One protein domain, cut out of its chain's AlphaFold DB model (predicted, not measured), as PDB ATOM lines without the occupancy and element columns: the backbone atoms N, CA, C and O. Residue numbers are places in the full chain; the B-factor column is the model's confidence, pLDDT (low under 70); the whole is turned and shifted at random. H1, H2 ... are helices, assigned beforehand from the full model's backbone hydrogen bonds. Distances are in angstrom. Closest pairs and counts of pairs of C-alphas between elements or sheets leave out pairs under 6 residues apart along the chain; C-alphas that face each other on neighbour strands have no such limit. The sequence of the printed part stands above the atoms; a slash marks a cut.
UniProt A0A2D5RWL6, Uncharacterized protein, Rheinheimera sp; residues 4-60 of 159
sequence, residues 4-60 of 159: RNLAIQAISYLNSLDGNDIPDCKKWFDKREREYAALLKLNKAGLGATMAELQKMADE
ATOM      1  N   ARG A   4       7.255  25.802   8.524       85.12
ATOM      2  CA  ARG A   4       6.534  26.349   9.680       85.12
ATOM      3  C   ARG A   4       7.478  26.770  10.805       85.12
ATOM      4  O   ARG A   4       7.505  27.930  11.194       85.12
ATOM      5  N   ASN A   5       8.335  25.856  11.271       85.88
ATOM      6  CA  ASN A   5       9.278  26.173  12.354       85.88
ATOM      7  C   ASN A   5      10.280  27.260  11.956       85.88
ATOM      8  O   ASN A   5      10.659  28.071  12.796       85.88
ATOM      9  N   LEU A   6      10.725  27.272  10.697       85.88
ATOM     10  CA  LEU A   6      11.604  28.334  10.212       85.88
ATOM     11  C   LEU A   6      10.879  29.681  10.174       85.88
ATOM     12  O   LEU A   6      11.488  30.687  10.517       85.88
ATOM     13  N   ALA A   7       9.601  29.701   9.788       86.62
ATOM     14  CA  ALA A   7       8.794  30.912   9.750       86.62
ATOM     15  C   ALA A   7       8.560  31.464  11.161       86.62
ATOM     16  O   ALA A   7       8.832  32.634  11.393       86.62
ATOM     17  N   ILE A   8       8.200  30.614  12.131       87.19
ATOM     18  CA  ILE A   8       8.072  30.998  13.550       87.19
ATOM     19  C   ILE A   8       9.382  31.605  14.081       87.19
ATOM     20  O   ILE A   8       9.381  32.653  14.727       87.19
ATOM     21  N   GLN A   9      10.522  30.975  13.778       88.50
ATOM     22  CA  GLN A   9      11.841  31.477  14.172       88.50
ATOM     23  C   GLN A   9      12.178  32.814  13.497       88.50
ATOM     24  O   GLN A   9      12.662  33.729  14.157       88.50
ATOM     25  N   ALA A  10      11.885  32.954  12.204       87.00
ATOM     26  CA  ALA A  10      12.093  34.194  11.466       87.00
ATOM     27  C   ALA A  10      11.203  35.337  11.990       87.00
ATOM     28  O   ALA A  10      11.692  36.446  12.173       87.00
ATOM     29  N   ILE A  11       9.935  35.063  12.315       88.38
ATOM     30  CA  ILE A  11       9.019  36.025  12.950       88.38
ATOM     31  C   ILE A  11       9.569  36.467  14.307       88.38
ATOM     32  O   ILE A  11       9.608  37.660  14.590       88.38
ATOM     33  N   SER A  12      10.054  35.532  15.132       88.19
ATOM     34  CA  SER A  12      10.668  35.860  16.426       88.19
ATOM     35  C   SER A  12      11.889  36.777  16.280       88.19
ATOM     36  O   SER A  12      12.075  37.698  17.080       88.19
ATOM     37  N   TYR A  13      12.700  36.565  15.235       87.75
ATOM     38  CA  TYR A  13      13.796  37.469  14.894       87.75
ATOM     39  C   TYR A  13      13.280  38.863  14.519       87.75
ATOM     40  O   TYR A  13      13.720  39.849  15.102       87.75
ATOM     41  N   LEU A  14      12.325  38.951  13.592       86.38
ATOM     42  CA  LEU A  14      11.796  40.227  13.104       86.38
ATOM     43  C   LEU A  14      11.089  41.023  14.210       86.38
ATOM     44  O   LEU A  14      11.357  42.210  14.367       86.38
ATOM     45  N   ASN A  15      10.278  40.369  15.043       86.81
ATOM     46  CA  ASN A  15       9.628  40.999  16.197       86.81
ATOM     47  C   ASN A  15      10.640  41.548  17.202       86.81
ATOM     48  O   ASN A  15      10.386  42.547  17.861       86.81
ATOM     49  N   SER A  16      11.810  40.922  17.320       82.75
ATOM     50  CA  SER A  16      12.835  41.398  18.247       82.75
ATOM     51  C   SER A  16      13.598  42.634  17.808       82.75
ATOM     52  O   SER A  16      14.335  43.199  18.614       82.75
ATOM     53  N   LEU A  17      13.456  43.006  16.538       81.06
ATOM     54  CA  LEU A  17      13.997  44.247  16.014       81.06
ATOM     55  C   LEU A  17      13.072  45.424  16.351       81.06
ATOM     56  O   LEU A  17      13.548  46.547  16.397       81.06
ATOM     57  N   ASP A  18      11.788  45.178  16.647       65.69
ATOM     58  CA  ASP A  18      10.812  46.167  17.143       65.69
ATOM     59  C   ASP A  18      10.784  47.483  16.330       65.69
ATOM     60  O   ASP A  18      10.629  48.576  16.868       65.69
ATOM     61  N   GLY A  19      11.028  47.390  15.014       58.06
ATOM     62  CA  GLY A  19      11.142  48.541  14.105       58.06
ATOM     63  C   GLY A  19      12.387  49.421  14.299       58.06
ATOM     64  O   GLY A  19      12.523  50.426  13.606       58.06
ATOM     65  N   ASN A  20      13.286  49.051  15.209       61.03
ATOM     66  CA  ASN A  20      14.533  49.744  15.503       61.03
ATOM     67  C   ASN A  20      15.709  49.158  14.708       61.03
ATOM     68  O   ASN A  20      15.670  48.019  14.233       61.03
ATOM     69  N   ASP A  21      16.779  49.947  14.593       63.28
ATOM     70  CA  ASP A  21      18.030  49.514  13.976       63.28
ATOM     71  C   ASP A  21      18.567  48.234  14.628       63.28
ATOM     72  O   ASP A  21      18.450  48.020  15.839       63.28
ATOM     73  N   ILE A  22      19.184  47.381  13.806       68.81
ATOM     74  CA  ILE A  22      19.782  46.122  14.250       68.81
ATOM     75  C   ILE A  22      20.806  46.431  15.352       68.81
ATOM     76  O   ILE A  22      21.782  47.135  15.079       68.81
ATOM     77  N   PRO A  23      20.634  45.901  16.578       69.12
ATOM     78  CA  PRO A  23      21.562  46.180  17.660       69.12
ATOM     79  C   PRO A  23      22.969  45.700  17.298       69.12
ATOM     80  O   PRO A  23      23.204  44.497  17.163       69.12
ATOM     81  N   ASP A  24      23.924  46.626  17.191       69.25
ATOM     82  CA  ASP A  24      25.329  46.314  16.915       69.25
ATOM     83  C   ASP A  24      26.038  45.812  18.183       69.25
ATOM     84  O   ASP A  24      26.947  46.427  18.742       69.25
ATOM     85  N   CYS A  25      25.558  44.690  18.722       75.88
ATOM     86  CA  CYS A  25      26.267  43.990  19.776       75.88
ATOM     87  C   CYS A  25      26.274  42.481  19.542       75.88
ATOM     88  O   CYS A  25      25.244  41.814  19.427       75.88
ATOM     89  N   LYS A  26      27.484  41.916  19.549       77.06
ATOM     90  CA  LYS A  26      27.730  40.485  19.338       77.06
ATOM     91  C   LYS A  26      26.883  39.590  20.251       77.06
ATOM     92  O   LYS A  26      26.323  38.602  19.803       77.06
ATOM     93  N   LYS A  27      26.705  39.984  21.518       79.94
ATOM     94  CA  LYS A  27      25.886  39.239  22.493       79.94
ATOM     95  C   LYS A  27      24.407  39.143  22.102       79.94
ATOM     96  O   LYS A  27      23.746  38.193  22.512       79.94
ATOM     97  N   TRP A  28      23.872  40.128  21.381       80.12
ATOM     98  CA  TRP A  28      22.495  40.087  20.888       80.12
ATOM     99  C   TRP A  28      22.373  39.123  19.706       80.12
ATOM    100  O   TRP A  28      21.471  38.288  19.704       80.12
ATOM    101  N   PHE A  29      23.341  39.146  18.783       74.50
ATOM    102  CA  PHE A  29      23.416  38.191  17.675       74.50
ATOM    103  C   PHE A  29      23.617  36.749  18.139       74.50
ATOM    104  O   PHE A  29      22.885  35.873  17.691       74.50
ATOM    105  N   ASP A  30      24.537  36.498  19.074       81.56
ATOM    106  CA  ASP A  30      24.812  35.148  19.590       81.56
ATOM    107  C   ASP A  30      23.552  34.517  20.215       81.56
ATOM    108  O   ASP A  30      23.311  33.317  20.104       81.56
ATOM    109  N   LYS A  31      22.697  35.336  20.842       82.69
ATOM    110  CA  LYS A  31      21.416  34.887  21.407       82.69
ATOM    111  C   LYS A  31      20.346  34.594  20.356       82.69
ATOM    112  O   LYS A  31      19.373  33.931  20.697       82.69
ATOM    113  N   ARG A  32      20.500  35.107  19.131       83.25
ATOM    114  CA  ARG A  32      19.501  35.041  18.051       83.25
ATOM    115  C   ARG A  32      20.015  34.379  16.773       83.25
ATOM    116  O   ARG A  32      19.407  34.500  15.710       83.25
ATOM    117  N   GLU A  33      21.153  33.693  16.856       85.44
ATOM    118  CA  GLU A  33      21.829  33.087  15.706       85.44
ATOM    119  C   GLU A  33      20.916  32.091  14.980       85.44
ATOM    120  O   GLU A  33      20.876  32.050  13.750       85.44
ATOM    121  N   ARG A  34      20.134  31.310  15.737       86.31
ATOM    122  CA  ARG A  34      19.210  30.318  15.173       86.31
ATOM    123  C   ARG A  34      18.068  30.978  14.412       86.31
ATOM    124  O   ARG A  34      17.752  30.546  13.306       86.31
ATOM    125  N   GLU A  35      17.472  32.007  14.997       87.94
ATOM    126  CA  GLU A  35      16.345  32.752  14.448       87.94
ATOM    127  C   GLU A  35      16.766  33.520  13.189       87.94
ATOM    128  O   GLU A  35      16.101  33.451  12.154       87.94
ATOM    129  N   TYR A  36      17.945  34.142  13.227       85.75
ATOM    130  CA  TYR A  36      18.546  34.782  12.062       85.75
ATOM    131  C   TYR A  36      18.883  33.773  10.952       85.75
ATOM    132  O   TYR A  36      18.571  33.986   9.778       85.75
ATOM    133  N   ALA A  37      19.467  32.621  11.300       87.88
ATOM    134  CA  ALA A  37      19.760  31.569  10.331       87.88
ATOM    135  C   ALA A  37      18.487  30.995   9.686       87.88
ATOM    136  O   ALA A  37      18.530  30.555   8.532       87.88
ATOM    137  N   ALA A  38      17.360  30.990  10.403       86.75
ATOM    138  CA  ALA A  38      16.069  30.593   9.855       86.75
ATOM    139  C   ALA A  38      15.568  31.591   8.805       86.75
ATOM    140  O   ALA A  38      15.219  31.170   7.698       86.75
ATOM    141  N   LEU A  39      15.643  32.893   9.103       86.50
ATOM    142  CA  LEU A  39      15.322  33.961   8.154       86.50
ATOM    143  C   LEU A  39      16.182  33.862   6.884       86.50
ATOM    144  O   LEU A  39      15.655  33.875   5.773       86.50
ATOM    145  N   LEU A  40      17.499  33.667   7.028       89.00
ATOM    146  CA  LEU A  40      18.403  33.501   5.884       89.00
ATOM    147  C   LEU A  40      18.064  32.276   5.028       89.00
ATOM    148  O   LEU A  40      18.184  32.329   3.804       89.00
ATOM    149  N   LYS A  41      17.663  31.159   5.645       89.62
ATOM    150  CA  LYS A  41      17.261  29.949   4.910       89.62
ATOM    151  C   LYS A  41      15.976  30.162   4.118       89.62
ATOM    152  O   LYS A  41      15.901  29.683   2.991       89.62
ATOM    153  N   LEU A  42      14.999  30.862   4.693       88.12
ATOM    154  CA  LEU A  42      13.746  31.192   4.010       88.12
ATOM    155  C   LEU A  42      13.991  32.144   2.838       88.12
ATOM    156  O   LEU A  42      13.582  31.838   1.721       88.12
ATOM    157  N   ASN A  43      14.777  33.201   3.054       86.44
ATOM    158  CA  ASN A  43      15.126  34.157   2.005       86.44
ATOM    159  C   ASN A  43      15.893  33.485   0.847       86.44
ATOM    160  O   ASN A  43      15.524  33.625  -0.315       86.44
ATOM    161  N   LYS A  44      16.887  32.633   1.147       88.31
ATOM    162  CA  LYS A  44      17.599  31.839   0.120       88.31
ATOM    163  C   LYS A  44      16.690  30.888  -0.661       88.31
ATOM    164  O   LYS A  44      17.020  30.531  -1.786       88.31
ATOM    165  N   ALA A  45      15.588  30.447  -0.060       85.75
ATOM    166  CA  ALA A  45      14.591  29.606  -0.710       85.75
ATOM    167  C   ALA A  45      13.522  30.414  -1.471       85.75
ATOM    168  O   ALA A  45      12.639  29.803  -2.066       85.75
ATOM    169  N   GLY A  46      13.579  31.752  -1.447       84.00
ATOM    170  CA  GLY A  46      12.561  32.622  -2.037       84.00
ATOM    171  C   GLY A  46      11.211  32.554  -1.316       84.00
ATOM    172  O   GLY A  46      10.177  32.710  -1.955       84.00
ATOM    173  N   LEU A  47      11.207  32.261  -0.012       84.50
ATOM    174  CA  LEU A  47      10.002  32.122   0.811       84.50
ATOM    175  C   LEU A  47       9.970  33.199   1.900       84.50
ATOM    176  O   LEU A  47      10.997  33.467   2.522       84.50
ATOM    177  N   GLY A  48       8.788  33.746   2.196       77.06
ATOM    178  CA  GLY A  48       8.594  34.626   3.353       77.06
ATOM    179  C   GLY A  48       9.218  36.000   3.170       77.06
ATOM    180  O   GLY A  48       9.923  36.477   4.056       77.06
ATOM    181  N   ALA A  49       8.980  36.610   2.010       78.38
ATOM    182  CA  ALA A  49       9.461  37.945   1.679       78.38
ATOM    183  C   ALA A  49       8.780  39.028   2.529       78.38
ATOM    184  O   ALA A  49       9.340  40.104   2.731       78.38
ATOM    185  N   THR A  50       7.582  38.745   3.046       84.94
ATOM    186  CA  THR A  50       6.826  39.652   3.915       84.94
ATOM    187  C   THR A  50       6.469  39.001   5.247       84.94
ATOM    188  O   THR A  50       6.371  37.779   5.359       84.94
ATOM    189  N   MET A  51       6.206  39.830   6.264       85.62
ATOM    190  CA  MET A  51       5.711  39.357   7.562       85.62
ATOM    191  C   MET A  51       4.393  38.582   7.423       85.62
ATOM    192  O   MET A  51       4.202  37.576   8.094       85.62
ATOM    193  N   ALA A  52       3.514  38.999   6.505       86.88
ATOM    194  CA  ALA A  52       2.261  38.303   6.222       86.88
ATOM    195  C   ALA A  52       2.489  36.901   5.630       86.88
ATOM    196  O   ALA A  52       1.821  35.948   6.022       86.88
ATOM    197  N   GLU A  53       3.457  36.745   4.721       86.06
ATOM    198  CA  GLU A  53       3.834  35.432   4.181       86.06
ATOM    199  C   GLU A  53       4.470  34.531   5.238       86.06
ATOM    200  O   GLU A  53       4.193  33.333   5.273       86.06
ATOM    201  N   LEU A  54       5.312  35.097   6.107       86.38
ATOM    202  CA  LEU A  54       5.884  34.368   7.236       86.38
ATOM    203  C   LEU A  54       4.791  33.906   8.197       86.38
ATOM    204  O   LEU A  54       4.793  32.739   8.576       86.38
ATOM    205  N   GLN A  55       3.844  34.780   8.538       87.38
ATOM    206  CA  GLN A  55       2.728  34.437   9.414       87.38
ATOM    207  C   GLN A  55       1.885  33.316   8.803       87.38
ATOM    208  O   GLN A  55       1.682  32.290   9.437       87.38
ATOM    209  N   LYS A  56       1.536  33.430   7.517       87.31
ATOM    210  CA  LYS A  56       0.815  32.373   6.800       87.31
ATOM    211  C   LYS A  56       1.550  31.029   6.852       87.31
ATOM    212  O   LYS A  56       0.930  30.004   7.100       87.31
ATOM    213  N   MET A  57       2.870  31.022   6.659       86.44
ATOM    214  CA  MET A  57       3.672  29.797   6.767       86.44
ATOM    215  C   MET A  57       3.800  29.272   8.202       86.44
ATOM    216  O   MET A  57       4.012  28.075   8.384       86.44
ATOM    217  N   ALA A  58       3.733  30.141   9.210       84.81
ATOM    218  CA  ALA A  58       3.736  29.756  10.620       84.81
ATOM    219  C   ALA A  58       2.399  29.130  11.046       84.81
ATOM    220  O   ALA A  58       2.393  28.207  11.866       84.81
ATOM    221  N   ASP A  59       1.304  29.585  10.442       84.38
ATOM    222  CA  ASP A  59      -0.051  29.091  10.687       84.38
ATOM    223  C   ASP A  59      -0.362  27.823   9.869       84.38
ATOM    224  O   ASP A  59      -1.274  27.067  10.196       84.38
ATOM    225  N   GLU A  60       0.414  27.545   8.816       85.44
ATOM    226  CA  GLU A  60       0.271  26.323   8.026       85.44
ATOM    227  C   GLU A  60       0.525  25.058   8.872       85.44
ATOM    228  O   GLU A  60       1.515  24.987   9.613       85.44
TER     229      GLU A  60
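This is residues 4 to 60 of the 159 residues of an uncharacterized protein of Rheinheimera sp (UniProt A0A2D5RWL6). Helix H1 packs against two helices that stay apart from each other: H3 crosses it steeply, and H4 folds back along it at a tilt. Residues 23 to 31, which include H2, stick out from this body as an arm. The 57 printed residues have four named helices, H1 to H4 in chain order, and no named strand: all helix, compact with a radius of gyration of the C-alphas of 11.1 A, yet elongated, spanning 33 by 19 by 16 A.

H1, residues 4 to 15, runs 16.3 A from C-alpha 4 at (6.534, 26.349, 9.680). H3, residues 33 to 44, runs 16.2 A; H4, residues 51 to 59, runs 12.2 A to C-alpha 59 at (-0.051, 29.091, 10.687). H2 is residues 26 to 31, 8.7 A.

H1 touches H3, opposite ways at a steep tilt of 68 degrees, only just short of about perpendicular; their closest C-alphas, of Ala 10 and Leu 39, are 4.6 A apart. H1 touches H4, opposite ways at a steep tilt of 39 degrees; their closest C-alphas, of Arg 4 and Ala 58, are 4.5 A apart. H2 and H3 meet only through their tight link. In H1, H2, H3 and H4 every O i to N i+4 pair is within hydrogen-bond range.

The C-alphas farthest apart, of Cys 25 and Glu 60, are 33.6 A apart. The printed part has no cut and no long link. Residues 18 to 24 have pLDDT under 70.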